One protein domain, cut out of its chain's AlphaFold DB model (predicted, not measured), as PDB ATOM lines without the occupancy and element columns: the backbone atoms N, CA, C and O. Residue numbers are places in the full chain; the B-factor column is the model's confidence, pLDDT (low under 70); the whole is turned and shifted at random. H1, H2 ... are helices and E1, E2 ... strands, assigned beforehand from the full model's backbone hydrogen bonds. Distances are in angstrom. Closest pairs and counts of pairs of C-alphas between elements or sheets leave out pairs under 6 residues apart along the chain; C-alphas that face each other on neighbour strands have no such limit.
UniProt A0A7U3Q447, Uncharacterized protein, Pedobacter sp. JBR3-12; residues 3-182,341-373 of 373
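What this domain is: This is residues 3 to 182 and 341 to 373 of the 373 residues of an uncharacterized protein of Pedobacter sp. JBR3-12 (UniProt A0A7U3Q447). A strongly twisted six-stranded sheet runs through the middle, with H2 packed on one face at its E1 and E2 end and H6 on the opposite face. At its other end the long helix H7 covers E5 and E6, and the helical hairpin of H4 and H5 runs beside H7 at shallow tilts of 21 degrees for H4 and 24 degrees for H5. H5 lies at one end of the longest axis and the loop leading into the short H1 at the other. The printed part has 213 residues, of mixed class, with seven named helices and six named strands in the order H1 H2 H3 E1 E2 H4 H5 E3 H6 E4 E5 E6 H7; the mixed sheet runs E1 E2 E3 E4 E6 E5, with E3 and E4 parallel and the other neighbours antiparallel. It is compact, with a radius of gyration of the C-alphas of 18.1 A, yet elongated in outline, spanning 61 by 35 by 32 A.

Where its parts are: After residues 3 to 14, with no named element, H1 spans residues 15 to 18, its first C-alpha at (83.052, 146.209, 118.255). H2 follows at residues 26 to 35, 14.2 A long, and H3 at 37 to 40. E1, residues 47 to 53, measures 19.1 A, and E2, residues 56 to 64, 24.9 A. H4 spans residues 75 to 87, 16.9 A, and H5 residues 94 to 113, 28.9 A, beginning at C-alpha 94 at (105.123, 135.528, 70.837). E3 is residues 118 to 122; H6, residues 137 to 150, is 20.0 A long. E4 is residues 155 to 161, 16.1 A, E5 is 177 to 182 and E6 is 341 to 345. H7, residues 351 to 371, is 30.4 A long and ends at C-alpha 371 at (104.725, 150.389, 80.081).

How they stand to each other: E1 is an edge strand of the sheet and forms a hairpin with E2, with N 49 and O 60 at 2.9 A; residues 3 to 4 pair parallel with residues 51 to 52 of E1. E2 and E3 are antiparallel, with N 121 and O 61 at 2.8 A. E3, H6 and E4 make a strand-helix-strand unit, two parallel neighbour strands with a helix between, with a right-handed crossover; N 122 and O 157 are 2.8 A apart. E4 and E6 have N 158 and O 343 at 2.8 A, and E6 and the edge strand E5 have N 342 and O 178 at 2.8 A. H2 and H6 are on opposite faces, giving three layers, helices on both faces of a sheet. H2 lies over E1 and E2 at a height over the sheet of 9.2 A, with the closest C-alphas of H2 and E1, Leu 33 and Phe 48, 6.6 A apart. The closest C-alphas of H6 and E4 are Phe 147 and Ile 156, 7.1 A. H7 lies over E6 and E5 at a height of 9.4 A, with C-alphas Leu 178 and Ile 361 closest for E5, 5.7 A. H4 only grazes the sheet with residues 75 to 79, and H3 with 37 to 38. H4 and H5, a helical hairpin, touch at a shallow tilt of 4 degrees, opposite ways, closest at the C-alphas of Ile 80 and Gly 104, 5.6 A. H7 is close to but not clearly touching H4, with the C-alphas of Tyr 79 and Cys 364 7.2 A apart. H1 is not on the sheet but near H2. Within H2, H5, H6 and H7 every O i to N i+4 pair is within hydrogen-bond range, in H4 7 of 9; H1 and H3 are too short for such a pair.

The domain as a whole: The two C-alphas farthest apart, those of Thr 10 and Leu 95, are 62.2 A apart. Residues 183 to 340 are not printed, and C-alphas 182 and 341 are 9.1 A apart across the cut, which lies between E5 and E6. The links E3 to H6 and E4 to E5 are long. Mean pLDDT of the printed part is 82.3; residues 6 to 23, 163 to 175 and 368 to 373 are under 70.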
ATOM      1  N   ILE A   3      93.456 143.474 116.821       78.88
ATOM      2  CA  ILE A   3      94.691 143.985 117.422       78.88
ATOM      3  C   ILE A   3      94.419 145.433 117.842       78.88
ATOM      4  O   ILE A   3      93.925 146.197 117.019       78.88
ATOM      5  N   ASN A   4      94.733 145.812 119.081       75.44
ATOM      6  CA  ASN A   4      94.501 147.163 119.601       75.44
ATOM      7  C   ASN A   4      95.842 147.840 119.929       75.44
ATOM      8  O   ASN A   4      96.658 147.244 120.633       75.44
ATOM      9  N   LEU A   5      96.065 149.046 119.396       72.94
ATOM     10  CA  LEU A   5      97.270 149.859 119.623       72.94
ATOM     11  C   LEU A   5      96.994 151.194 120.344       72.94
ATOM     12  O   LEU A   5      97.851 152.073 120.321       72.94
ATOM     13  N   CYS A   6      95.830 151.373 120.973       65.81
ATOM     14  CA  CYS A   6      95.496 152.613 121.682       65.81
ATOM     15  C   CYS A   6      96.363 152.829 122.937       65.81
ATOM     16  O   CYS A   6      96.574 151.915 123.734       65.81
ATOM     17  N   SER A   7      96.822 154.070 123.134       46.84
ATOM     18  CA  SER A   7      97.668 154.504 124.257       46.84
ATOM     19  C   SER A   7      96.899 154.810 125.552       46.84
ATOM     20  O   SER A   7      97.519 155.070 126.582       46.84
ATOM     21  N   SER A   8      95.563 154.739 125.547       42.69
ATOM     22  CA  SER A   8      94.736 154.907 126.747       42.69
ATOM     23  C   SER A   8      93.567 153.909 126.809       42.69
ATOM     24  O   SER A   8      92.657 153.938 125.993       42.69
ATOM     25  N   VAL A   9      93.641 153.058 127.839       39.88
ATOM     26  CA  VAL A   9      92.541 152.559 128.685       39.88
ATOM     27  C   VAL A   9      91.537 151.532 128.106       39.88
ATOM     28  O   VAL A   9      90.736 151.800 127.224       39.88
ATOM     29  N   THR A  10      91.637 150.347 128.727       34.06
ATOM     30  CA  THR A  10      90.634 149.345 129.152       34.06
ATOM     31  C   THR A  10      89.535 148.846 128.216       34.06
ATOM     32  O   THR A  10      88.693 149.581 127.728       34.06
ATOM     33  N   GLU A  11      89.494 147.517 128.191       36.62
ATOM     34  CA  GLU A  11      88.345 146.644 127.978       36.62
ATOM     35  C   GLU A  11      87.613 146.684 126.634       36.62
ATOM     36  O   GLU A  11      86.989 147.626 126.164       36.62
ATOM     37  N   TYR A  12      87.723 145.510 126.034       43.00
ATOM     38  CA  TYR A  12      87.265 145.044 124.750       43.00
ATOM     39  C   TYR A  12      85.753 144.757 124.795       43.00
ATOM     40  O   TYR A  12      85.317 143.669 124.418       43.00
ATOM     41  N   GLU A  13      84.933 145.691 125.278       35.09
ATOM     42  CA  GLU A  13      83.477 145.530 125.240       35.09
ATOM     43  C   GLU A  13      82.923 145.948 123.880       35.09
ATOM     44  O   GLU A  13      82.373 147.021 123.656       35.09
ATOM     45  N   SER A  14      83.036 144.987 122.965       40.03
ATOM     46  CA  SER A  14      82.273 144.881 121.731       40.03
ATOM     47  C   SER A  14      82.579 145.945 120.659       40.03
ATOM     48  O   SER A  14      82.250 147.127 120.743       40.03
ATOM     49  N   LEU A  15      83.092 145.469 119.523       44.84
ATOM     50  CA  LEU A  15      83.052 146.209 118.255       44.84
ATOM     51  C   LEU A  15      81.624 146.681 117.886       44.84
ATOM     52  O   LEU A  15      81.477 147.492 116.982       44.84
ATOM     53  N   SER A  16      80.570 146.192 118.559       39.34
ATOM     54  CA  SER A  16      79.180 146.567 118.295       39.34
ATOM     55  C   SER A  16      78.762 147.947 118.793       39.34
ATOM     56  O   SER A  16      77.751 148.441 118.297       39.34
ATOM     57  N   HIS A  17      79.480 148.560 119.739       36.91
ATOM     58  CA  HIS A  17      79.070 149.856 120.300       36.91
ATOM     59  C   HIS A  17      79.882 151.048 119.797       36.91
ATOM     60  O   HIS A  17      79.358 152.158 119.797       36.91
ATOM     61  N   VAL A  18      81.121 150.844 119.339       42.00
ATOM     62  CA  VAL A  18      82.026 151.974 119.068       42.00
ATOM     63  C   VAL A  18      81.887 152.519 117.640       42.00
ATOM     64  O   VAL A  18      81.997 153.722 117.455       42.00
ATOM     65  N   TYR A  19      81.548 151.696 116.640       47.06
ATOM     66  CA  TYR A  19      81.345 152.164 115.261       47.06
ATOM     67  C   TYR A  19      80.267 151.321 114.570       47.06
ATOM     68  O   TYR A  19      80.519 150.249 114.028       47.06
ATOM     69  N   ARG A  20      79.018 151.781 114.673       44.25
ATOM     70  CA  ARG A  20      77.902 151.374 113.812       44.25
ATOM     71  C   ARG A  20      77.390 152.635 113.140       44.25
ATOM     72  O   ARG A  20      76.368 153.182 113.544       44.25
ATOM     73  N   SER A  21      78.109 153.128 112.139       49.28
ATOM     74  CA  SER A  21      77.368 153.877 111.125       49.28
ATOM     75  C   SER A  21      76.628 152.826 110.308       49.28
ATOM     76  O   SER A  21      77.256 151.895 109.804       49.28
ATOM     77  N   GLU A  22      75.296 152.905 110.260       48.75
ATOM     78  CA  GLU A  22      74.495 151.932 109.509       48.75
ATOM     79  C   GLU A  22      74.970 151.846 108.053       48.75
ATOM     80  O   GLU A  22      74.977 150.756 107.509       48.75
ATOM     81  N   ASP A  23      75.513 152.937 107.498       61.53
ATOM     82  CA  ASP A  23      76.030 153.048 106.127       61.53
ATOM     83  C   ASP A  23      77.550 152.798 105.968       61.53
ATOM     84  O   ASP A  23      78.104 152.946 104.875       61.53
ATOM     85  N   GLY A  24      78.257 152.452 107.047       74.19
ATOM     86  CA  GLY A  24      79.719 152.367 107.075       74.19
ATOM     87  C   GLY A  24      80.319 151.018 106.681       74.19
ATOM     88  O   GLY A  24      79.625 150.002 106.581       74.19
ATOM     89  N   PRO A  25      81.654 150.962 106.521       84.94
ATOM     90  CA  PRO A  25      82.370 149.739 106.153       84.94
ATOM     91  C   PRO A  25      82.302 148.618 107.202       84.94
ATOM     92  O   PRO A  25      82.684 147.481 106.908       84.94
ATOM     93  N   ASP A  26      81.841 148.909 108.417       84.88
ATOM     94  CA  ASP A  26      81.925 148.021 109.579       84.88
ATOM     95  C   ASP A  26      81.242 146.677 109.323       84.88
ATOM     96  O   ASP A  26      81.825 145.624 109.579       84.88
ATOM     97  N   GLY A  27      80.052 146.688 108.714       88.31
ATOM     98  CA  GLY A  27      79.329 145.462 108.375       88.31
ATOM     99  C   GLY A  27      80.119 144.544 107.436       88.31
ATOM    100  O   GLY A  27      80.116 143.324 107.611       88.31
ATOM    101  N   TYR A  28      80.864 145.114 106.483       93.25
ATOM    102  CA  TYR A  28      81.731 144.350 105.584       93.25
ATOM    103  C   TYR A  28      82.911 143.725 106.336       93.25
ATOM    104  O   TYR A  28      83.189 142.531 106.195       93.25
ATOM    105  N   LEU A  29      83.575 144.516 107.177       93.00
ATOM    106  CA  LEU A  29      84.725 144.075 107.961       93.00
ATOM    107  C   LEU A  29      84.352 143.008 108.998       93.00
ATOM    108  O   LEU A  29      85.094 142.038 109.167       93.00
ATOM    109  N   ILE A  30      83.196 143.148 109.650       90.38
ATOM    110  CA  ILE A  30      82.668 142.179 110.620       90.38
ATOM    111  C   ILE A  30      82.370 140.845 109.934       90.38
ATOM    112  O   ILE A  30      82.832 139.810 110.409       90.38
ATOM    113  N   ASN A  31      81.693 140.851 108.781       92.69
ATOM    114  CA  ASN A  31      81.419 139.616 108.036       92.69
ATOM    115  C   ASN A  31      82.717 138.873 107.665       92.69
ATOM    116  O   ASN A  31      82.825 137.659 107.865       92.69
ATOM    117  N   LEU A  32      83.735 139.600 107.184       94.06
ATOM    118  CA  LEU A  32      85.055 139.026 106.904       94.06
ATOM    119  C   LEU A  32      85.752 138.493 108.162       94.06
ATOM    120  O   LEU A  32      86.456 137.486 108.083       94.06
ATOM    121  N   LEU A  33      85.579 139.146 109.312       92.50
ATOM    122  CA  LEU A  33      86.163 138.720 110.582       92.50
ATOM    123  C   LEU A  33      85.500 137.448 111.129       92.50
ATOM    124  O   LEU A  33      86.206 136.569 111.622       92.50
ATOM    125  N   GLU A  34      84.173 137.359 111.051       89.94
ATOM    126  CA  GLU A  34      83.377 136.265 111.620       89.94
ATOM    127  C   GLU A  34      83.424 134.994 110.771       89.94
ATOM    128  O   GLU A  34      83.602 133.897 111.302       89.94
ATOM    129  N   LYS A  35      83.256 135.123 109.450       93.50
ATOM    130  CA  LYS A  35      83.238 133.970 108.532       93.50
ATOM    131  C   LYS A  35      84.614 133.651 107.950       93.50
ATOM    132  O   LYS A  35      84.844 132.531 107.494       93.50
ATOM    133  N   GLY A  36      85.533 134.616 107.984       92.12
ATOM    134  CA  GLY A  36      86.821 134.547 107.303       92.12
ATOM    135  C   GLY A  36      86.695 134.833 105.798       92.12
ATOM    136  O   GLY A  36      85.701 134.451 105.176       92.12
ATOM    137  N   PRO A  37      87.702 135.449 105.147       93.31
ATOM    138  CA  PRO A  37      87.631 135.725 103.711       93.31
ATOM    139  C   PRO A  37      87.499 134.468 102.846       93.31
ATOM    140  O   PRO A  37      86.912 134.534 101.773       93.31
ATOM    141  N   GLN A  38      87.992 133.318 103.314       93.25
ATOM    142  CA  GLN A  38      87.876 132.028 102.628       93.25
ATOM    143  C   GLN A  38      86.427 131.558 102.435       93.25
ATOM    144  O   GLN A  38      86.170 130.739 101.558       93.25
ATOM    145  N   TYR A  39      85.478 132.068 103.229       95.94
ATOM    146  CA  TYR A  39      84.054 131.804 103.020       95.94
ATOM    147  C   TYR A  39      83.512 132.533 101.782       95.94
ATOM    148  O   TYR A  39      82.586 132.052 101.134       95.94
ATOM    149  N   TYR A  40      84.107 133.672 101.431       96.00
ATOM    150  CA  TYR A  40      83.648 134.557 100.362       96.00
ATOM    151  C   TYR A  40      84.519 134.502  99.096       96.00
ATOM    152  O   TYR A  40      84.113 134.954  98.025       96.00
ATOM    153  N   ILE A  41      85.751 134.006  99.218       94.06
ATOM    154  CA  ILE A  41      86.760 134.026  98.161       94.06
ATOM    155  C   ILE A  41      87.387 132.642  98.064       94.06
ATOM    156  O   ILE A  41      88.113 132.203  98.961       94.06
ATOM    157  N   ASP A  42      87.131 131.969  96.946       91.94
ATOM    158  CA  ASP A  42      87.523 130.576  96.765       91.94
ATOM    159  C   ASP A  42      89.060 130.431  96.764       91.94
ATOM    160  O   ASP A  42      89.777 131.055  95.988       91.94
ATOM    161  N   GLY A  43      89.607 129.589  97.642       88.38
ATOM    162  CA  GLY A  43      91.056 129.349  97.701       88.38
ATOM    163  C   GLY A  43      91.889 130.469  98.341       88.38
ATOM    164  O   GLY A  43      93.121 130.381  98.316       88.38
ATOM    165  N   PHE A  44      91.258 131.477  98.955       90.38
ATOM    166  CA  PHE A  44      91.964 132.469  99.766       90.38
ATOM    167  C   PHE A  44      92.626 131.799 100.979       90.38
ATOM    168  O   PHE A  44      91.976 131.074 101.730       90.38
ATOM    169  N   ASN A  45      93.929 132.025 101.175       89.44
ATOM    170  CA  ASN A  45      94.728 131.287 102.166       89.44
ATOM    171  C   ASN A  45      95.654 132.202 102.980       89.44
ATOM    172  O   ASN A  45      96.857 131.955 103.118       89.44
ATOM    173  N   SER A  46      95.085 133.290 103.489       92.25
ATOM    174  CA  SER A  46      95.756 134.239 104.375       92.25
ATOM    175  C   SER A  46      94.877 134.517 105.592       92.25
ATOM    176  O   SER A  46      93.654 134.410 105.518       92.25
ATOM    177  N   GLU A  47      95.486 134.887 106.716       93.12
ATOM    178  CA  GLU A  47      94.722 135.298 107.895       93.12
ATOM    179  C   GLU A  47      94.166 136.706 107.691       93.12
ATOM    180  O   GLU A  47      94.859 137.574 107.158       93.12
ATOM    181  N   PHE A  48      92.953 136.940 108.183       94.38
ATOM    182  CA  PHE A  48      92.347 138.263 108.245       94.38
ATOM    183  C   PHE A  48      92.208 138.719 109.693       94.38
ATOM    184  O   PHE A  48      91.781 137.956 110.567       94.38
ATOM    185  N   LYS A  49      92.596 139.964 109.949       95.12
ATOM    186  CA  LYS A  49      92.502 140.615 111.256       95.12
ATOM    187  C   LYS A  49      92.043 142.051 111.072       95.12
ATOM    188  O   LYS A  49      92.232 142.635 110.009       95.12
ATOM    189  N   LEU A  50      91.482 142.614 112.130       94.19
ATOM    190  CA  LEU A  50      91.237 144.047 112.216       94.19
ATOM    191  C   LEU A  50      92.260 144.655 113.164       94.19
ATOM    192  O   LEU A  50      92.594 144.061 114.189       94.19
ATOM    193  N   LEU A  51      92.770 145.817 112.801       92.25
ATOM    194  CA  LEU A  51      93.622 146.631 113.644       92.25
ATOM    195  C   LEU A  51      92.853 147.879 114.042       92.25
ATOM    196  O   LEU A  51      92.321 148.566 113.176       92.25
ATOM    197  N   VAL A  52      92.828 148.159 115.336       89.50
ATOM    198  CA  VAL A  52      92.266 149.379 115.900       89.50
ATOM    199  C   VAL A  52      93.421 150.284 116.301       89.50
ATOM    200  O   VAL A  52      94.279 149.888 117.098       89.50
ATOM    201  N   VAL A  53      93.453 151.474 115.711       85.38
ATOM    202  CA  VAL A  53      94.407 152.539 116.035       85.38
ATOM    203  C   VAL A  53      93.601 153.795 116.288       85.38
ATOM    204  O   VAL A  53      93.018 154.337 115.352       85.38
ATOM    205  N   ASN A  54      93.554 154.236 117.543       84.44
ATOM    206  CA  ASN A  54      92.678 155.321 117.979       84.44
ATOM    207  C   ASN A  54      91.213 155.023 117.595       84.44
ATOM    208  O   ASN A  54      90.649 154.017 118.021       84.44
ATOM    209  N   ASP A  55      90.618 155.872 116.768       81.25
ATOM    210  CA  ASP A  55      89.261 155.790 116.232       81.25
ATOM    211  C   ASP A  55      89.153 155.006 114.908       81.25
ATOM    212  O   ASP A  55      88.065 154.860 114.356       81.25
ATOM    213  N   LYS A  56      90.263 154.474 114.380       84.75
ATOM    214  CA  LYS A  56      90.317 153.867 113.040       84.75
ATOM    215  C   LYS A  56      90.319 152.348 113.103       84.75
ATOM    216  O   LYS A  56      91.136 151.745 113.800       84.75
ATOM    217  N   ILE A  57      89.477 151.728 112.275       87.94
ATOM    218  CA  ILE A  57      89.472 150.283 112.028       87.94
ATOM    219  C   ILE A  57      90.130 150.007 110.677       87.94
ATOM    220  O   ILE A  57      89.667 150.451 109.630       87.94
ATOM    221  N   ILE A  58      91.219 149.245 110.698       91.38
ATOM    222  CA  ILE A  58      92.056 148.991 109.529       91.38
ATOM    223  C   ILE A  58      92.073 147.488 109.243       91.38
ATOM    224  O   ILE A  58      92.525 146.710 110.091       91.38
ATOM    225  N   PRO A  59      91.627 147.037 108.056       94.75
ATOM    226  CA  PRO A  59      91.708 145.631 107.694       94.75
ATOM    227  C   PRO A  59      93.150 145.212 107.427       94.75
ATOM    228  O   PRO A  59      93.913 145.898 106.735       94.75
ATOM    229  N   ILE A  60      93.510 144.041 107.944       95.75
ATOM    230  CA  ILE A  60      94.838 143.459 107.803       95.75
ATOM    231  C   ILE A  60      94.738 142.051 107.251       95.75
ATOM    232  O   ILE A  60      93.974 141.219 107.740       95.75
ATOM    233  N   VAL A  61      95.595 141.767 106.274       95.94
ATOM    234  CA  VAL A  61      95.815 140.415 105.766       95.94
ATOM    235  C   VAL A  61      97.233 139.974 106.100       95.94
ATOM    236  O   VAL A  61      98.197 140.647 105.749       95.94
ATOM    237  N   ILE A  62      97.383 138.823 106.749       95.56
ATOM    238  CA  ILE A  62      98.691 138.234 107.049       95.56
ATOM    239  C   ILE A  62      98.871 137.010 106.165       95.56
ATOM    240  O   ILE A  62      98.256 135.963 106.379       95.56
ATOM    241  N   ASN A  63      99.763 137.128 105.186       95.06
ATOM    242  CA  ASN A  63     100.166 135.999 104.369       95.06
ATOM    243  C   ASN A  63     101.451 135.402 104.947       95.06
ATOM    244  O   ASN A  63     102.483 136.061 105.059       95.06
ATOM    245  N   GLN A  64     101.414 134.119 105.299       92.44
ATOM    246  CA  GLN A  64     102.589 133.390 105.789       92.44
ATOM    247  C   GLN A  64     103.518 132.899 104.655       92.44
ATOM    248  O   GLN A  64     104.482 132.172 104.907       92.44
ATOM    249  N   GLY A  65     103.234 133.283 103.407       87.38
ATOM    250  CA  GLY A  65     103.861 132.798 102.176       87.38
ATOM    251  C   GLY A  65     103.122 131.627 101.513       87.38
ATOM    252  O   GLY A  65     103.614 131.086 100.518       87.38
ATOM    253  N   LYS A  66     101.971 131.222 102.065       75.94
ATOM    254  CA  LYS A  66     101.156 130.095 101.581       75.94
ATOM    255  C   LYS A  66     100.177 130.525 100.494       75.94
ATOM    256  O   LYS A  66      99.993 129.784  99.530       75.94
ATOM    257  N   ASP A  67      99.599 131.717 100.622       77.25
ATOM    258  CA  ASP A  67      98.679 132.236  99.621       77.25
ATOM    259  C   ASP A  67      99.441 132.642  98.361       77.25
ATOM    260  O   ASP A  67     100.392 133.432  98.390       77.25
ATOM    261  N   LYS A  68      99.021 132.042  97.251       78.75
ATOM    262  CA  LYS A  68      99.511 132.295  95.893       78.75
ATOM    263  C   LYS A  68      98.343 132.449  94.913       78.75
ATOM    264  O   LYS A  68      98.553 132.284  93.708       78.75
ATOM    265  N   SER A  69      97.144 132.700  95.443       77.94
ATOM    266  CA  SER A  69      95.882 132.735  94.701       77.94
ATOM    267  C   SER A  69      95.463 134.154  94.317       77.94
ATOM    268  O   SER A  69      94.875 134.332  93.257       77.94
ATOM    269  N   SER A  70      95.836 135.159  95.118       82.69
ATOM    270  CA  SER A  70      95.363 136.536  94.964       82.69
ATOM    271  C   SER A  70      96.492 137.548  94.796       82.69
ATOM    272  O   SER A  70      97.491 137.534  95.518       82.69
ATOM    273  N   TYR A  71      96.299 138.490  93.873       87.25
ATOM    274  CA  TYR A  71      97.186 139.638  93.702       87.25
ATOM    275  C   TYR A  71      97.095 140.665  94.852       87.25
ATOM    276  O   TYR A  71      97.996 141.486  95.005       87.25
ATOM    277  N   LEU A  72      96.054 140.634  95.693       88.00
ATOM    278  CA  LEU A  72      95.938 141.571  96.821       88.00
ATOM    279  C   LEU A  72      96.824 141.191  98.013       88.00
ATOM    280  O   LEU A  72      97.338 142.078  98.696       88.00
ATOM    281  N   SER A  73      97.010 139.890  98.241       87.38
ATOM    282  CA  SER A  73      97.690 139.315  99.411       87.38
ATOM    283  C   SER A  73      99.009 138.611  99.068       87.38
ATOM    284  O   SER A  73      99.635 138.029  99.952       87.38
ATOM    285  N   ALA A  74      99.456 138.636  97.808       91.56
ATOM    286  CA  ALA A  74     100.723 138.035  97.394       91.56
ATOM    287  C   ALA A  74     101.416 138.859  96.295       91.56
ATOM    288  O   ALA A  74     100.970 138.913  95.148       91.56
ATOM    289  N   LEU A  75     102.567 139.458  96.618       90.12
ATOM    290  CA  LEU A  75     103.305 140.315  95.682       90.12
ATOM    291  C   LEU A  75     103.812 139.563  94.454       90.12
ATOM    292  O   LEU A  75     103.754 140.097  93.347       90.12
ATOM    293  N   SER A  76     104.286 138.324  94.611       90.19
ATOM    294  CA  SER A  76     104.739 137.553  93.448       90.19
ATOM    295  C   SER A  76     103.581 137.213  92.509       90.19
ATOM    296  O   SER A  76     103.769 137.116  91.299       90.19
ATOM    297  N   VAL A  77     102.362 137.082  93.037       90.44
ATOM    298  CA  VAL A  77     101.166 136.924  92.207       90.44
ATOM    299  C   VAL A  77     100.861 138.231  91.492       90.44
ATOM    300  O   VAL A  77     100.702 138.216  90.277       90.44
ATOM    301  N   HIS A  78     100.854 139.351  92.212       90.12
ATOM    302  CA  HIS A  78     100.515 140.653  91.649       90.12
ATOM    303  C   HIS A  78     101.457 141.094  90.526       90.12
ATOM    304  O   HIS A  78     101.018 141.363  89.412       90.12
ATOM    305  N   TYR A  79     102.759 141.117  90.795       88.81
ATOM    306  CA  TYR A  79     103.727 141.752  89.901       88.81
ATOM    307  C   TYR A  79     104.291 140.823  88.838       88.81
ATOM    308  O   TYR A  79     104.728 141.291  87.791       88.81
ATOM    309  N   ILE A  80     104.295 139.515  89.094       89.62
ATOM    310  CA  ILE A  80     104.813 138.548  88.127       89.62
ATOM    311  C   ILE A  80     103.656 137.922  87.381       89.62
ATOM    312  O   ILE A  80     103.523 138.108  86.182       89.62
ATOM    313  N   LYS A  81     102.807 137.170  88.078       89.19
ATOM    314  CA  LYS A  81     101.814 136.335  87.405       89.19
ATOM    315  C   LYS A  81     100.707 137.175  86.758       89.19
ATOM    316  O   LYS A  81     100.540 137.137  85.545       89.19
ATOM    317  N   HIS A  82     100.014 137.977  87.561       88.25
ATOM    318  CA  HIS A  82      98.978 138.898  87.100       88.25
ATOM    319  C   HIS A  82      99.575 140.012  86.222       88.25
ATOM    320  O   HIS A  82      99.002 140.368  85.197       88.25
ATOM    321  N   GLY A  83     100.762 140.521  86.576       87.19
ATOM    322  CA  GLY A  83     101.494 141.501  85.771       87.19
ATOM    323  C   GLY A  83     101.784 141.017  84.346       87.19
ATOM    324  O   GLY A  83     101.481 141.726  83.387       87.19
ATOM    325  N   ILE A  84     102.292 139.792  84.183       87.38
ATOM    326  CA  ILE A  84     102.547 139.201  82.859       87.38
ATOM    327  C   ILE A  84     101.237 138.960  82.096       87.38
ATOM    328  O   ILE A  84     101.171 139.281  80.909       87.38
ATOM    329  N   ASP A  85     100.185 138.468  82.762       87.06
ATOM    330  CA  ASP A  85      98.867 138.304  82.129       87.06
ATOM    331  C   ASP A  85      98.335 139.650  81.594       87.06
ATOM    332  O   ASP A  85      97.842 139.722  80.469       87.06
ATOM    333  N   SER A  86      98.527 140.744  82.343       82.69
ATOM    334  CA  SER A  86      98.028 142.078  81.976       82.69
ATOM    335  C   SER A  86      98.676 142.684  80.723       82.69
ATOM    336  O   SER A  86      98.079 143.547  80.076       82.69
ATOM    337  N   VAL A  87      99.883 142.241  80.349       83.75
ATOM    338  CA  VAL A  87     100.584 142.726  79.146       83.75
ATOM    339  C   VAL A  87     100.386 141.822  77.931       83.75
ATOM    340  O   VAL A  87     100.798 142.191  76.833       83.75
ATOM    341  N   LYS A  88      99.725 140.667  78.091       84.56
ATOM    342  CA  LYS A  88      99.512 139.680  77.023       84.56
ATOM    343  C   LYS A  88      98.858 140.280  75.777       84.56
ATOM    344  O   LYS A  88      99.297 139.995  74.669       84.56
ATOM    345  N   GLU A  89      97.844 141.127  75.946       79.81
ATOM    346  CA  GLU A  89      97.157 141.782  74.819       79.81
ATOM    347  C   GLU A  89      97.992 142.912  74.186       79.81
ATOM    348  O   GLU A  89      97.813 143.234  73.013       79.81
ATOM    349  N   LYS A  90      98.934 143.499  74.938       80.88
ATOM    350  CA  LYS A  90      99.807 144.588  74.466       80.88
ATOM    351  C   LYS A  90     101.030 144.060  73.708       80.88
ATOM    352  O   LYS A  90     101.498 144.688  72.759       80.88
ATOM    353  N   VAL A  91     101.554 142.897  74.101       84.50
ATOM    354  CA  VAL A  91     102.759 142.295  73.515       84.50
ATOM    355  C   VAL A  91     102.385 141.371  72.352       84.50
ATOM    356  O   VAL A  91     102.097 140.194  72.535       84.50
ATOM    357  N   LYS A  92     102.445 141.894  71.120       84.50
ATOM    358  CA  LYS A  92     102.105 141.126  69.902       84.50
ATOM    359  C   LYS A  92     103.107 140.013  69.562       84.50
ATOM    360  O   LYS A  92     102.744 139.027  68.925       84.50
ATOM    361  N   SER A  93     104.375 140.160  69.957       89.69
ATOM    362  CA  SER A  93     105.426 139.178  69.657       89.69
ATOM    363  C   SER A  93     105.367 137.986  70.613       89.69
ATOM    364  O   SER A  93     105.594 138.132  71.815       89.69
ATOM    365  N   ARG A  94     105.135 136.785  70.066       90.00
ATOM    366  CA  ARG A  94     105.123 135.528  70.837       90.00
ATOM    367  C   ARG A  94     106.466 135.231  71.498       90.00
ATOM    368  O   ARG A  94     106.483 134.752  72.625       90.00
ATOM    369  N   LEU A  95     107.575 135.540  70.820       90.56
ATOM    370  CA  LEU A  95     108.921 135.355  71.365       90.56
ATOM    371  C   LEU A  95     109.162 136.286  72.554       90.56
ATOM    372  O   LEU A  95     109.625 135.838  73.601       90.56
ATOM    373  N   LEU A  96     108.787 137.562  72.423       88.38
ATOM    374  CA  LEU A  96     108.916 138.528  73.512       88.38
ATOM    375  C   LEU A  96     108.034 138.128  74.699       88.38
ATOM    376  O   LEU A  96     108.516 138.079  75.827       88.38
ATOM    377  N   TYR A  97     106.775 137.759  74.454       89.12
ATOM    378  CA  TYR A  97     105.881 137.283  75.508       89.12
ATOM    379  C   TYR A  97     106.423 136.020  76.199       89.12
ATOM    380  O   TYR A  97     106.475 135.970  77.425       89.12
ATOM    381  N   GLY A  98     106.921 135.042  75.435       90.69
ATOM    382  CA  GLY A  98     107.567 133.848  75.982       90.69
ATOM    383  C   GLY A  98     108.804 134.179  76.822       90.69
ATOM    384  O   GLY A  98     108.973 133.641  77.914       90.69
ATOM    385  N   SER A  99     109.630 135.132  76.381       89.06
ATOM    386  CA  SER A  99     110.793 135.588  77.153       89.06
ATOM    387  C   SER A  99     110.396 136.258  78.476       89.06
ATOM    388  O   SER A  99     111.019 135.993  79.503       89.06
ATOM    389  N   LEU A 100     109.310 137.044  78.490       89.06
ATOM    390  CA  LEU A 100     108.750 137.636  79.708       89.06
ATOM    391  C   LEU A 100     108.225 136.561  80.664       89.06
ATOM    392  O   LEU A 100     108.443 136.661  81.869       89.06
ATOM    393  N   GLN A 101     107.584 135.511  80.143       90.75
ATOM    394  CA  GLN A 101     107.146 134.371  80.951       90.75
ATOM    395  C   GLN A 101     108.335 133.639  81.583       90.75
ATOM    396  O   GLN A 101     108.321 133.388  82.788       90.75
ATOM    397  N   CYS A 102     109.385 133.354  80.809       92.31
ATOM    398  CA  CYS A 102     110.610 132.733  81.318       92.31
ATOM    399  C   CYS A 102     111.274 133.594  82.402       92.31
ATOM    400  O   CYS A 102     111.589 133.093  83.483       92.31
ATOM    401  N   LEU A 103     111.418 134.900  82.156       90.19
ATOM    402  CA  LEU A 103     111.944 135.840  83.145       90.19
ATOM    403  C   LEU A 103     111.071 135.871  84.406       90.19
ATOM    404  O   LEU A 103     111.592 135.866  85.519       90.19
ATOM    405  N   GLY A 104     109.749 135.841  84.242       90.81
ATOM    406  CA  GLY A 104     108.798 135.762  85.342       90.81
ATOM    407  C   GLY A 104     108.972 134.507  86.193       90.81
ATOM    408  O   GLY A 104     108.934 134.592  87.419       90.81
ATOM    409  N   ILE A 105     109.219 133.348  85.578       91.19
ATOM    410  CA  ILE A 105     109.489 132.094  86.298       91.19
ATOM    411  C   ILE A 105     110.766 132.220  87.134       91.19
ATOM    412  O   ILE A 105     110.742 131.905  88.327       91.19
ATOM    413  N   ILE A 106     111.849 132.727  86.537       91.44
ATOM    414  CA  ILE A 106     113.140 132.922  87.214       91.44
ATOM    415  C   ILE A 106     112.985 133.903  88.380       91.44
ATOM    416  O   ILE A 106     113.380 133.600  89.508       91.44
ATOM    417  N   LEU A 107     112.351 135.053  88.139       90.69
ATOM    418  CA  LEU A 107     112.123 136.058  89.171       90.69
ATOM    419  C   LEU A 107     111.238 135.500  90.290       90.69
ATOM    420  O   LEU A 107     111.548 135.672  91.464       90.69
ATOM    421  N   ASN A 108     110.173 134.768  89.962       91.06
ATOM    422  CA  ASN A 108     109.307 134.153  90.962       91.06
ATOM    423  C   ASN A 108     110.063 133.109  91.798       91.06
ATOM    424  O   ASN A 108     109.843 133.035  93.006       91.06
ATOM    425  N   ALA A 109     110.965 132.328  91.199       90.31
ATOM    426  CA  ALA A 109     111.829 131.410  91.939       90.31
ATOM    427  C   ALA A 109     112.741 132.170  92.919       90.31
ATOM    428  O   ALA A 109     112.732 131.861  94.111       90.31
ATOM    429  N   LEU A 110     113.427 133.221  92.453       90.38
ATOM    430  CA  LEU A 110     114.271 134.085  93.288       90.38
ATOM    431  C   LEU A 110     113.488 134.700  94.460       90.38
ATOM    432  O   LEU A 110     113.932 134.662  95.606       90.38
ATOM    433  N   LEU A 111     112.291 135.225  94.197       91.56
ATOM    434  CA  LEU A 111     111.432 135.809  95.225       91.56
ATOM    435  C   LEU A 111     110.905 134.771  96.229       91.56
ATOM    436  O   LEU A 111     110.705 135.082  97.407       91.56
ATOM    437  N   ASN A 112     110.694 133.526  95.799       90.12
ATOM    438  CA  ASN A 112     110.292 132.446  96.699       90.12
ATOM    439  C   ASN A 112     111.425 132.034  97.650       90.12
ATOM    440  O   ASN A 112     111.121 131.686  98.793       90.12
ATOM    441  N   LEU A 113     112.702 132.149  97.250       88.19
ATOM    442  CA  LEU A 113     113.849 131.886  98.139       88.19
ATOM    443  C   LEU A 113     113.823 132.782  99.385       88.19
ATOM    444  O   LEU A 113     114.107 132.325 100.491       88.19
ATOM    445  N   VAL A 114     113.407 134.042  99.234       89.62
ATOM    446  CA  VAL A 114     113.262 134.986 100.359       89.62
ATOM    447  C   VAL A 114     111.880 134.993 100.997       89.62
ATOM    448  O   VAL A 114     111.662 135.727 101.965       89.62
ATOM    449  N   ARG A 115     110.959 134.159 100.499       92.69
ATOM    450  CA  ARG A 115     109.545 134.128 100.889       92.69
ATOM    451  C   ARG A 115     108.905 135.517 100.775       92.69
ATOM    452  O   ARG A 115     108.339 135.998 101.749       92.69
ATOM    453  N   ILE A 116     108.985 136.156  99.602       92.44
ATOM    454  CA  ILE A 116     108.493 137.534  99.387       92.44
ATOM    455  C   ILE A 116     107.029 137.740  99.814       92.44
ATOM    456  O   ILE A 116     106.658 138.806 100.288       92.44
ATOM    457  N   ASN A 117     106.203 136.697  99.683       93.44
ATOM    458  CA  ASN A 117     104.785 136.727 100.050       93.44
ATOM    459  C   ASN A 117     104.556 136.578 101.562       93.44
ATOM    460  O   ASN A 117     103.416 136.610 102.009       93.44
ATOM    461  N   LYS A 118     105.610 136.370 102.360       95.06
ATOM    462  CA  LYS A 118     105.523 136.362 103.819       95.06
ATOM    463  C   LYS A 118     105.478 137.811 104.309       95.06
ATOM    464  O   LYS A 118     106.520 138.413 104.580       95.06
ATOM    465  N   ALA A 119     104.275 138.371 104.368       96.06
ATOM    466  CA  ALA A 119     104.054 139.783 104.640       96.06
ATOM    467  C   ALA A 119     102.754 140.045 105.417       96.06
ATOM    468  O   ALA A 119     101.805 139.259 105.363       96.06
ATOM    469  N   VAL A 120     102.744 141.165 106.134       96.94
ATOM    470  CA  VAL A 120     101.559 141.771 106.744       96.94
ATOM    471  C   VAL A 120     101.108 142.904 105.829       96.94
ATOM    472  O   VAL A 120     101.851 143.861 105.622       96.94
ATOM    473  N   TYR A 121      99.911 142.788 105.268       96.12
ATOM    474  CA  TYR A 121      99.288 143.802 104.427       96.12
ATOM    475  C   TYR A 121      98.337 144.639 105.278       96.12
ATOM    476  O   TYR A 121      97.283 144.150 105.684       96.12
ATOM    477  N   VAL A 122      98.717 145.883 105.541       94.88
ATOM    478  CA  VAL A 122      97.921 146.882 106.257       94.88
ATOM    479  C   VAL A 122      97.055 147.638 105.251       94.88
ATOM    480  O   VAL A 122      97.511 147.939 104.144       94.88
ATOM    481  N   ASN A 123      95.814 147.943 105.635       93.56
ATOM    482  CA  ASN A 123      94.795 148.540 104.770       93.56
ATOM    483  C   ASN A 123      94.408 147.633 103.581       93.56
ATOM    484  O   ASN A 123      94.249 148.075 102.443       93.56
ATOM    485  N   CYS A 124      94.299 146.323 103.825       94.00
ATOM    486  CA  CYS A 124      93.963 145.339 102.794       94.00
ATOM    487  C   CYS A 124      92.480 144.956 102.859       94.00
ATOM    488  O   CYS A 124      92.108 143.957 103.469       94.00
ATOM    489  N   TRP A 125      91.643 145.740 102.182       93.31
ATOM    490  CA  TRP A 125      90.184 145.573 102.146       93.31
ATOM    491  C   TRP A 125      89.690 144.331 101.403       93.31
ATOM    492  O   TRP A 125      88.497 144.096 101.357       93.31
ATOM    493  N   ILE A 126      90.574 143.551 100.776       93.12
ATOM    494  CA  ILE A 126      90.200 142.392  99.947       93.12
ATOM    495  C   ILE A 126      89.196 142.751  98.826       93.12
ATOM    496  O   ILE A 126      88.422 141.921  98.349       93.12
ATOM    497  N   ILE A 127      89.269 143.996  98.353       91.75
ATOM    498  CA  ILE A 127      88.681 144.505  97.112       91.75
ATOM    499  C   ILE A 127      89.759 145.219  96.302       91.75
ATOM    500  O   ILE A 127      90.730 145.693  96.899       91.75
ATOM    501  N   PRO A 128      89.646 145.274  94.958       85.44
ATOM    502  CA  PRO A 128      90.689 145.850  94.125       85.44
ATOM    503  C   PRO A 128      91.058 147.255  94.585       85.44
ATOM    504  O   PRO A 128      92.225 147.487  94.886       85.44
ATOM    505  N   THR A 129      90.092 148.165  94.639       86.38
ATOM    506  CA  THR A 129      90.289 149.553  95.073       86.38
ATOM    507  C   THR A 129      89.532 149.710  96.378       86.38
ATOM    508  O   THR A 129      88.309 149.840  96.372       86.38
ATOM    509  N   GLY A 130      90.270 149.534  97.475       85.94
ATOM    510  CA  GLY A 130      89.761 149.606  98.842       85.94
ATOM    511  C   GLY A 130      89.553 151.037  99.316       85.94
ATOM    512  O   GLY A 130      89.941 151.977  98.626       85.94
ATOM    513  N   ALA A 131      88.945 151.180 100.492       86.06
ATOM    514  CA  ALA A 131      88.801 152.485 101.117       86.06
ATOM    515  C   ALA A 131      90.156 153.011 101.603       86.06
ATOM    516  O   ALA A 131      91.096 152.254 101.901       86.06
ATOM    517  N   SER A 132      90.253 154.330 101.662       83.69
ATOM    518  CA  SER A 132      91.432 155.012 102.152       83.69
ATOM    519  C   SER A 132      91.410 155.134 103.679       83.69
ATOM    520  O   SER A 132      90.365 155.191 104.316       83.69
ATOM    521  N   VAL A 133      92.596 155.130 104.284       81.75
ATOM    522  CA  VAL A 133      92.796 155.334 105.719       81.75
ATOM    523  C   VAL A 133      93.868 156.395 105.867       81.75
ATOM    524  O   VAL A 133      95.002 156.197 105.419       81.75
ATOM    525  N   TYR A 134      93.507 157.511 106.488       82.88
ATOM    526  CA  TYR A 134      94.453 158.564 106.815       82.88
ATOM    527  C   TYR A 134      95.227 158.183 108.078       82.88
ATOM    528  O   TYR A 134      94.623 157.953 109.128       82.88
ATOM    529  N   LEU A 135      96.554 158.108 107.980       82.06
ATOM    530  CA  LEU A 135      97.432 157.814 109.110       82.06
ATOM    531  C   LEU A 135      98.406 158.969 109.297       82.06
ATOM    532  O   LEU A 135      99.131 159.326 108.368       82.06
ATOM    533  N   ASN A 136      98.451 159.527 110.503       83.69
ATOM    534  CA  ASN A 136      99.489 160.490 110.843       83.69
ATOM    535  C   ASN A 136     100.838 159.772 111.079       83.69
ATOM    536  O   ASN A 136     100.921 158.540 111.130       83.69
ATOM    537  N   ASN A 137     101.919 160.546 111.216       82.44
ATOM    538  CA  ASN A 137     103.268 159.992 111.375       82.44
ATOM    539  C   ASN A 137     103.431 159.131 112.639       82.44
ATOM    540  O   ASN A 137     104.155 158.136 112.602       82.44
ATOM    541  N   GLU A 138     102.768 159.494 113.737       85.38
ATOM    542  CA  GLU A 138     102.820 158.752 115.000       85.38
ATOM    543  C   GLU A 138     102.098 157.407 114.871       85.38
ATOM    544  O   GLU A 138     102.662 156.364 115.192       85.38
ATOM    545  N   GLU A 139     100.887 157.400 114.313       87.06
ATOM    546  CA  GLU A 139     100.120 156.181 114.050       87.06
ATOM    547  C   GLU A 139     100.893 155.235 113.128       87.06
ATOM    548  O   GLU A 139     101.009 154.043 113.408       87.06
ATOM    549  N   LEU A 140     101.480 155.759 112.049       86.62
ATOM    550  CA  LEU A 140     102.300 154.975 111.129       86.62
ATOM    551  C   LEU A 140     103.506 154.340 111.840       86.62
ATOM    552  O   LEU A 140     103.809 153.164 111.604       86.62
ATOM    553  N   LEU A 141     104.181 155.100 112.710       86.31
ATOM    554  CA  LEU A 141     105.309 154.614 113.500       86.31
ATOM    555  C   LEU A 141     104.870 153.520 114.480       86.31
ATOM    556  O   LEU A 141     105.461 152.441 114.469       86.31
ATOM    557  N   ASN A 142     103.790 153.740 115.232       89.50
ATOM    558  CA  ASN A 142     103.250 152.779 116.198       89.50
ATOM    559  C   ASN A 142     102.856 151.458 115.522       89.50
ATOM    560  O   ASN A 142     103.221 150.373 115.981       89.50
ATOM    561  N   ILE A 143     102.164 151.535 114.380       91.44
ATOM    562  CA  ILE A 143     101.791 150.361 113.581       91.44
ATOM    563  C   ILE A 143     103.040 149.613 113.113       91.44
ATOM    564  O   ILE A 143     103.118 148.383 113.207       91.44
ATOM    565  N   ARG A 144     104.028 150.350 112.592       90.44
ATOM    566  CA  ARG A 144     105.288 149.777 112.124       90.44
ATOM    567  C   ARG A 144     106.003 149.053 113.260       90.44
ATOM    568  O   ARG A 144     106.327 147.880 113.093       90.44
ATOM    569  N   GLU A 145     106.255 149.717 114.381       91.44
ATOM    570  CA  GLU A 145     106.997 149.151 115.512       91.44
ATOM    571  C   GLU A 145     106.308 147.905 116.068       91.44
ATOM    572  O   GLU A 145     106.957 146.867 116.245       91.44
ATOM    573  N   PHE A 146     104.981 147.954 116.219       94.19
ATOM    574  CA  PHE A 146     104.193 146.801 116.635       94.19
ATOM    575  C   PHE A 146     104.404 145.597 115.708       94.19
ATOM    576  O   PHE A 146     104.760 144.504 116.162       94.19
ATOM    577  N   PHE A 147     104.230 145.774 114.392       94.69
ATOM    578  CA  PHE A 147     104.381 144.663 113.453       94.69
ATOM    579  C   PHE A 147     105.834 144.207 113.301       94.69
ATOM    580  O   PHE A 147     106.070 143.019 113.079       94.69
ATOM    581  N   GLN A 148     106.820 145.090 113.466       93.19
ATOM    582  CA  GLN A 148     108.230 144.697 113.487       93.19
ATOM    583  C   GLN A 148     108.544 143.803 114.694       93.19
ATOM    584  O   GLN A 148     109.270 142.816 114.547       93.19
ATOM    585  N   GLY A 149     107.952 144.095 115.857       92.12
ATOM    586  CA  GLY A 149     108.061 143.272 117.062       92.12
ATOM    587  C   GLY A 149     107.336 141.928 116.941       92.12
ATOM    588  O   GLY A 149     107.941 140.875 117.168       92.12
ATOM    589  N   ALA A 150     106.061 141.949 116.540       93.12
ATOM    590  CA  ALA A 150     105.201 140.764 116.480       93.12
ATOM    591  C   ALA A 150     105.485 139.856 115.264       93.12
ATOM    592  O   ALA A 150     105.324 138.638 115.339       93.12
ATOM    593  N   TYR A 151     105.958 140.422 114.149       94.44
ATOM    594  CA  TYR A 151     106.158 139.722 112.876       94.44
ATOM    595  C   TYR A 151     107.581 139.916 112.327       94.44
ATOM    596  O   TYR A 151     107.789 140.221 111.152       94.44
ATOM    597  N   LYS A 152     108.590 139.617 113.158       93.94
ATOM    598  CA  LYS A 152     110.040 139.820 112.905       93.94
ATOM    599  C   LYS A 152     110.586 139.324 111.558       93.94
ATOM    600  O   LYS A 152     111.641 139.761 111.115       93.94
ATOM    601  N   SER A 153     109.917 138.366 110.914       93.50
ATOM    602  CA  SER A 153     110.355 137.776 109.638       93.50
ATOM    603  C   SER A 153     109.470 138.117 108.433       93.50
ATOM    604  O   SER A 153     109.711 137.560 107.355       93.50
ATOM    605  N   TYR A 154     108.478 138.995 108.616       96.44
ATOM    606  CA  TYR A 154     107.516 139.439 107.607       96.44
ATOM    607  C   TYR A 154     107.857 140.854 107.150       96.44
ATOM    608  O   TYR A 154     108.229 141.691 107.970       96.44
ATOM    609  N   ALA A 155     107.698 141.139 105.860       95.81
ATOM    610  CA  ALA A 155     107.612 142.529 105.420       95.81
ATOM    611  C   ALA A 155     106.271 143.134 105.865       95.81
ATOM    612  O   ALA A 155     105.283 142.411 105.998       95.81
ATOM    613  N   ILE A 156     106.234 144.446 106.070       95.50
ATOM    614  CA  ILE A 156     105.004 145.182 106.382       95.50
ATOM    615  C   ILE A 156     104.688 146.045 105.168       95.50
ATOM    616  O   ILE A 156     105.555 146.774 104.697       95.50
ATOM    617  N   ILE A 157     103.481 145.924 104.630       94.44
ATOM    618  CA  ILE A 157     103.080 146.542 103.368       94.44
ATOM    619  C   ILE A 157     101.812 147.344 103.625       94.44
ATOM    620  O   ILE A 157     100.759 146.762 103.863       94.44
ATOM    621  N   PHE A 158     101.897 148.665 103.543       92.25
ATOM    622  CA  PHE A 158     100.729 149.540 103.557       92.25
ATOM    623  C   PHE A 158     100.206 149.678 102.131       92.25
ATOM    624  O   PHE A 158     100.958 150.069 101.236       92.25
ATOM    625  N   LYS A 159      98.941 149.313 101.909       90.88
ATOM    626  CA  LYS A 159      98.331 149.304 100.576       90.88
ATOM    627  C   LYS A 159      97.596 150.603 100.252       90.88
ATOM    628  O   LYS A 159      97.003 151.225 101.133       90.88
ATOM    629  N   GLY A 160      97.573 150.936  98.959       82.94
ATOM    630  CA  GLY A 160      96.735 152.009  98.404       82.94
ATOM    631  C   GLY A 160      97.261 153.420  98.665       82.94
ATOM    632  O   GLY A 160      96.533 154.391  98.511       82.94
ATOM    633  N   VAL A 161      98.531 153.546  99.039       82.38
ATOM    634  CA  VAL A 161      99.160 154.817  99.384       82.38
ATOM    635  C   VAL A 161      99.193 155.738  98.169       82.38
ATOM    636  O   VAL A 161      99.668 155.360  97.102       82.38
ATOM    637  N   ASN A 162      98.736 156.974  98.322       75.00
ATOM    638  CA  ASN A 162      98.863 157.999  97.295       75.00
ATOM    639  C   ASN A 162      99.057 159.377  97.943       75.00
ATOM    640  O   ASN A 162      98.683 159.586  99.098       75.00
ATOM    641  N   ASN A 163      99.634 160.310  97.181       58.34
ATOM    642  CA  ASN A 163     100.003 161.653  97.654       58.34
ATOM    643  C   ASN A 163      98.808 162.527  98.071       58.34
ATOM    644  O   ASN A 163      99.021 163.604  98.611       58.34
ATOM    645  N   TYR A 164      97.576 162.100  97.789       52.03
ATOM    646  CA  TYR A 164      96.370 162.905  97.981       52.03
ATOM    647  C   TYR A 164      95.493 162.424  99.145       52.03
ATOM    648  O   TYR A 164      94.703 163.209  99.650       52.03
ATOM    649  N   LEU A 165      95.594 161.151  99.546       51.22
ATOM    650  CA  LEU A 165      94.610 160.509 100.429       51.22
ATOM    651  C   LEU A 165      95.186 159.963 101.742       51.22
ATOM    652  O   LEU A 165      94.403 159.572 102.602       51.22
ATOM    653  N   HIS A 166      96.511 159.893 101.919       55.84
ATOM    654  CA  HIS A 166      97.058 159.038 102.984       55.84
ATOM    655  C   HIS A 166      98.115 159.639 103.907       55.84
ATOM    656  O   HIS A 166      98.150 159.229 105.063       55.84
ATOM    657  N   PHE A 167      98.950 160.577 103.452       54.81
ATOM    658  CA  PHE A 167     100.061 161.078 104.269       54.81
ATOM    659  C   PHE A 167     100.311 162.559 104.012       54.81
ATOM    660  O   PHE A 167     100.888 162.935 102.990       54.81
ATOM    661  N   GLU A 168      99.895 163.405 104.945       44.97
ATOM    662  CA  GLU A 168     100.292 164.808 104.942       44.97
ATOM    663  C   GLU A 168     101.804 164.898 105.228       44.97
ATOM    664  O   GLU A 168     102.320 164.298 106.172       44.97
ATOM    665  N   GLY A 169     102.548 165.593 104.364       45.75
ATOM    666  CA  GLY A 169     103.974 165.866 104.570       45.75
ATOM    667  C   GLY A 169     104.967 164.762 104.173       45.75
ATOM    668  O   GLY A 169     106.170 164.983 104.307       45.75
ATOM    669  N   MET A 170     104.531 163.611 103.640       51.50
ATOM    670  CA  MET A 170     105.458 162.574 103.159       51.50
ATOM    671  C   MET A 170     105.610 162.625 101.632       51.50
ATOM    672  O   MET A 170     104.707 162.256 100.885       51.50
ATOM    673  N   SER A 171     106.779 163.055 101.143       54.84
ATOM    674  CA  SER A 171     107.103 162.959  99.717       54.84
ATOM    675  C   SER A 171     107.278 161.485  99.332       54.84
ATOM    676  O   SER A 171     108.313 160.879  99.621       54.84
ATOM    677  N   LEU A 172     106.280 160.884  98.690       62.78
ATOM    678  CA  LEU A 172     106.396 159.532  98.138       62.78
ATOM    679  C   LEU A 172     107.014 159.630  96.737       62.78
ATOM    680  O   LEU A 172     106.316 159.865  95.748       62.78
ATOM    681  N   PRO A 173     108.353 159.569  96.670       54.06
ATOM    682  CA  PRO A 173     109.016 158.499  95.927       54.06
ATOM    683  C   PRO A 173     110.358 158.104  96.584       54.06
ATOM    684  O   PRO A 173     111.433 158.406  96.070       54.06
ATOM    685  N   ASN A 174     110.315 157.401  97.719       59.88
ATOM    686  CA  ASN A 174     111.507 156.785  98.325       59.88
ATOM    687  C   ASN A 174     111.699 155.336  97.828       59.88
ATOM    688  O   ASN A 174     110.770 154.717  97.307       59.88
ATOM    689  N   SER A 175     112.886 154.752  98.043       64.62
ATOM    690  CA  SER A 175     113.283 153.387  97.616       64.62
ATOM    691  C   SER A 175     112.388 152.232  98.097       64.62
ATOM    692  O   SER A 175     112.616 151.082  97.727       64.62
ATOM    693  N   ASN A 176     111.403 152.529  98.941       83.56
ATOM    694  CA  ASN A 176     110.542 151.573  99.629       83.56
ATOM    695  C   ASN A 176     109.089 151.605  99.118       83.56
ATOM    696  O   ASN A 176     108.243 150.887  99.646       83.56
ATOM    697  N   CYS A 177     108.790 152.433  98.112       86.81
ATOM    698  CA  CYS A 177     107.477 152.493  97.472       86.81
ATOM    699  C   CYS A 177     107.462 151.651  96.197       86.81
ATOM    700  O   CYS A 177     108.332 151.790  95.332       86.81
ATOM    701  N   LEU A 178     106.444 150.815  96.057       88.25
ATOM    702  CA  LEU A 178     106.207 150.000  94.878       88.25
ATOM    703  C   LEU A 178     104.942 150.488  94.184       88.25
ATOM    704  O   LEU A 178     103.886 150.526  94.805       88.25
ATOM    705  N   THR A 179     105.023 150.861  92.909       86.44
ATOM    706  CA  THR A 179     103.826 151.292  92.170       86.44
ATOM    707  C   THR A 179     102.841 150.125  92.103       86.44
ATOM    708  O   THR A 179     103.181 149.056  91.603       86.44
ATOM    709  N   ASN A 180     101.644 150.291  92.657       86.25
ATOM    710  CA  ASN A 180     100.600 149.269  92.717       86.25
ATOM    711  C   ASN A 180      99.766 149.299  91.440       86.25
ATOM    712  O   ASN A 180      99.664 148.291  90.745       86.25
ATOM    713  N   ARG A 181      99.221 150.467  91.096       84.88
ATOM    714  CA  ARG A 181      98.363 150.648  89.920       84.88
ATOM    715  C   ARG A 181      98.206 152.115  89.555       84.88
ATOM    716  O   ARG A 181      98.573 152.998  90.324       84.88
ATOM    717  N   ILE A 182      97.595 152.350  88.399       86.31
ATOM    718  CA  ILE A 182      97.056 153.654  88.021       86.31
ATOM    719  C   ILE A 182      95.539 153.607  88.177       86.31
ATOM    720  O   ILE A 182      94.878 152.753  87.580       86.31
ATOM    721  N   TYR A 341     100.485 153.419  95.340       87.44
ATOM    722  CA  TYR A 341     101.701 152.760  95.776       87.44
ATOM    723  C   TYR A 341     101.411 151.802  96.931       87.44
ATOM    724  O   TYR A 341     100.518 152.012  97.749       87.44
ATOM    725  N   ASP A 342     102.206 150.747  97.013       90.31
ATOM    726  CA  ASP A 342     102.377 149.964  98.225       90.31
ATOM    727  C   ASP A 342     103.656 150.457  98.920       90.31
ATOM    728  O   ASP A 342     104.740 150.438  98.328       90.31
ATOM    729  N   LEU A 343     103.540 150.910 100.169       90.06
ATOM    730  CA  LEU A 343     104.679 151.326 100.989       90.06
ATOM    731  C   LEU A 343     105.178 150.132 101.805       90.06
ATOM    732  O   LEU A 343     104.425 149.539 102.577       90.06
ATOM    733  N   ILE A 344     106.450 149.771 101.632       91.94
ATOM    734  CA  ILE A 344     106.997 148.501 102.112       91.94
ATOM    735  C   ILE A 344     108.085 148.754 103.157       91.94
ATOM    736  O   ILE A 344     109.148 149.292 102.854       91.94
ATOM    737  N   TYR A 345     107.870 148.272 104.378       92.44
ATOM    738  CA  TYR A 345     108.877 148.242 105.434       92.44
ATOM    739  C   TYR A 345     109.486 146.847 105.554       92.44
ATOM    740  O   TYR A 345     108.813 145.861 105.871       92.44
ATOM    741  N   PHE A 346     110.792 146.773 105.315       93.81
ATOM    742  CA  PHE A 346     111.561 145.527 105.347       93.81
ATOM    743  C   PHE A 346     112.948 145.690 105.994       93.81
ATOM    744  O   PHE A 346     113.771 144.776 105.941       93.81
ATOM    745  N   ASP A 347     113.219 146.831 106.637       91.38
ATOM    746  CA  ASP A 347     114.525 147.135 107.236       91.38
ATOM    747  C   ASP A 347     114.869 146.273 108.459       91.38
ATOM    748  O   ASP A 347     116.035 146.174 108.830       91.38
ATOM    749  N   HIS A 348     113.901 145.596 109.068       93.38
ATOM    750  CA  HIS A 348     114.140 144.625 110.142       93.38
ATOM    751  C   HIS A 348     114.483 143.217 109.624       93.38
ATOM    752  O   HIS A 348     114.826 142.340 110.411       93.38
ATOM    753  N   LEU A 349     114.404 142.973 108.310       94.81
ATOM    754  CA  LEU A 349     114.714 141.667 107.717       94.81
ATOM    755  C   LEU A 349     116.229 141.452 107.544       94.81
ATOM    756  O   LEU A 349     117.025 142.382 107.640       94.81
ATOM    757  N   SER A 350     116.652 140.220 107.245       94.81
ATOM    758  CA  SER A 350     118.065 139.912 106.979       94.81
ATOM    759  C   SER A 350     118.593 140.627 105.729       94.81
ATOM    760  O   SER A 350     117.838 140.908 104.799       94.81
ATOM    761  N   LEU A 351     119.908 140.876 105.669       94.50
ATOM    762  CA  LEU A 351     120.547 141.611 104.565       94.50
ATOM    763  C   LEU A 351     120.220 141.028 103.182       94.50
ATOM    764  O   LEU A 351     119.878 141.777 102.272       94.50
ATOM    765  N   ILE A 352     120.221 139.697 103.049       93.50
ATOM    766  CA  ILE A 352     119.855 139.006 101.801       93.50
ATOM    767  C   ILE A 352     118.423 139.364 101.378       93.50
ATOM    768  O   ILE A 352     118.182 139.706 100.220       93.50
ATOM    769  N   LYS A 353     117.471 139.341 102.323       93.31
ATOM    770  CA  LYS A 353     116.083 139.731 102.048       93.31
ATOM    771  C   LYS A 353     116.011 141.194 101.633       93.31
ATOM    772  O   LYS A 353     115.374 141.483 100.627       93.31
ATOM    773  N   LYS A 354     116.682 142.102 102.353       93.50
ATOM    774  CA  LYS A 354     116.690 143.536 102.016       93.50
ATOM    775  C   LYS A 354     117.195 143.783 100.597       93.50
ATOM    776  O   LYS A 354     116.565 144.531  99.856       93.50
ATOM    777  N   SER A 355     118.295 143.142 100.201       92.94
ATOM    778  CA  SER A 355     118.855 143.283  98.853       92.94
ATOM    779  C   SER A 355     117.883 142.804  97.777       92.94
ATOM    780  O   SER A 355     117.675 143.504  96.789       92.94
ATOM    781  N   ILE A 356     117.225 141.659  97.990       92.69
ATOM    782  CA  ILE A 356     116.236 141.128  97.040       92.69
ATOM    783  C   ILE A 356     114.977 142.007  96.987       92.69
ATOM    784  O   ILE A 356     114.471 142.254  95.896       92.69
ATOM    785  N   TRP A 357     114.510 142.551  98.115       92.31
ATOM    786  CA  TRP A 357     113.414 143.529  98.145       92.31
ATOM    787  C   TRP A 357     113.746 144.793  97.349       92.31
ATOM    788  O   TRP A 357     112.963 145.203  96.497       92.31
ATOM    789  N   ARG A 358     114.928 145.382  97.566       91.69
ATOM    790  CA  ARG A 358     115.379 146.574  96.826       91.69
ATOM    791  C   ARG A 358     115.488 146.303  95.327       91.69
ATOM    792  O   ARG A 358     115.044 147.118  94.521       91.69
ATOM    793  N   PHE A 359     116.043 145.150  94.955       91.00
ATOM    794  CA  PHE A 359     116.122 144.713  93.562       91.00
ATOM    795  C   PHE A 359     114.732 144.559  92.935       91.00
ATOM    796  O   PHE A 359     114.480 145.107  91.863       91.00
ATOM    797  N   PHE A 360     113.816 143.879  93.630       90.75
ATOM    798  CA  PHE A 360     112.437 143.683  93.190       90.75
ATOM    799  C   PHE A 360     111.708 145.014  92.971       90.75
ATOM    800  O   PHE A 360     111.161 145.238  91.892       90.75
ATOM    801  N   ILE A 361     111.774 145.928  93.945       89.50
ATOM    802  CA  ILE A 361     111.145 147.252  93.848       89.50
ATOM    803  C   ILE A 361     111.713 148.045  92.666       89.50
ATOM    804  O   ILE A 361     110.957 148.612  91.876       89.50
ATOM    805  N   SER A 362     113.041 148.040  92.505       88.00
ATOM    806  CA  SER A 362     113.725 148.736  91.411       88.00
ATOM    807  C   SER A 362     113.288 148.228  90.034       88.00
ATOM    808  O   SER A 362     112.983 149.033  89.153       88.00
ATOM    809  N   ILE A 363     113.204 146.905  89.848       86.88
ATOM    810  CA  ILE A 363     112.739 146.310  88.588       86.88
ATOM    811  C   ILE A 363     111.291 146.696  88.312       86.88
ATOM    812  O   ILE A 363     111.004 147.240  87.248       86.88
ATOM    813  N   CYS A 364     110.384 146.454  89.259       84.56
ATOM    814  CA  CYS A 364     108.960 146.688  89.045       84.56
ATOM    815  C   CYS A 364     108.653 148.156  88.730       84.56
ATOM    816  O   CYS A 364     107.919 148.432  87.781       84.56
ATOM    817  N   ASN A 365     109.258 149.101  89.456       82.69
ATOM    818  CA  ASN A 365     109.052 150.524  89.190       82.69
ATOM    819  C   ASN A 365     109.595 150.936  87.811       82.69
ATOM    820  O   ASN A 365     108.920 151.671  87.090       82.69
ATOM    821  N   LYS A 366     110.757 150.416  87.386       79.38
ATOM    822  CA  LYS A 366     111.292 150.668  86.034       79.38
ATOM    823  C   LYS A 366     110.393 150.094  84.939       79.38
ATOM    824  O   LYS A 366     110.159 150.762  83.934       79.38
ATOM    825  N   THR A 367     109.867 148.884  85.127       72.06
ATOM    826  CA  THR A 367     108.970 148.244  84.154       72.06
ATOM    827  C   THR A 367     107.650 149.001  84.022       72.06
ATOM    828  O   THR A 367     107.203 149.249  82.905       72.06
ATOM    829  N   ILE A 368     107.045 149.430  85.133       66.12
ATOM    830  CA  ILE A 368     105.791 150.195  85.110       66.12
ATOM    831  C   ILE A 368     105.987 151.561  84.439       66.12
ATOM    832  O   ILE A 368     105.160 151.962  83.623       66.12
ATOM    833  N   MET A 369     107.104 152.248  84.705       55.81
ATOM    834  CA  MET A 369     107.448 153.485  83.993       55.81
ATOM    835  C   MET A 369     107.596 153.281  82.481       55.81
ATOM    836  O   MET A 369     107.254 154.174  81.714       55.81
ATOM    837  N   TYR A 370     108.108 152.127  82.046       55.88
ATOM    838  CA  TYR A 370     108.280 151.818  80.626       55.88
ATOM    839  C   TYR A 370     106.957 151.466  79.930       55.88
ATOM    840  O   TYR A 370     106.771 151.818  78.775       55.88
ATOM    841  N   LEU A 371     106.028 150.801  80.628       55.56
ATOM    842  CA  LEU A 371     104.725 150.389  80.081       55.56
ATOM    843  C   LEU A 371     103.671 151.509  80.042       55.56
ATOM    844  O   LEU A 371     102.634 151.335  79.402       55.56
ATOM    845  N   ASN A 372     103.909 152.608  80.761       50.31
ATOM    846  CA  ASN A 372     103.022 153.774  80.827       50.31
ATOM    847  C   ASN A 372     103.493 154.957  79.958       50.31
ATOM    848  O   ASN A 372     102.807 155.983  79.935       50.31
ATOM    849  N   LYS A 373     104.642 154.828  79.284       36.66
ATOM    850  CA  LYS A 373     105.035 155.671  78.146       36.66
ATOM    851  C   LYS A 373     104.406 155.112  76.879       36.66
ATOM    852  O   LYS A 373     104.008 155.943  76.038       36.66
TER     853      LYS A 373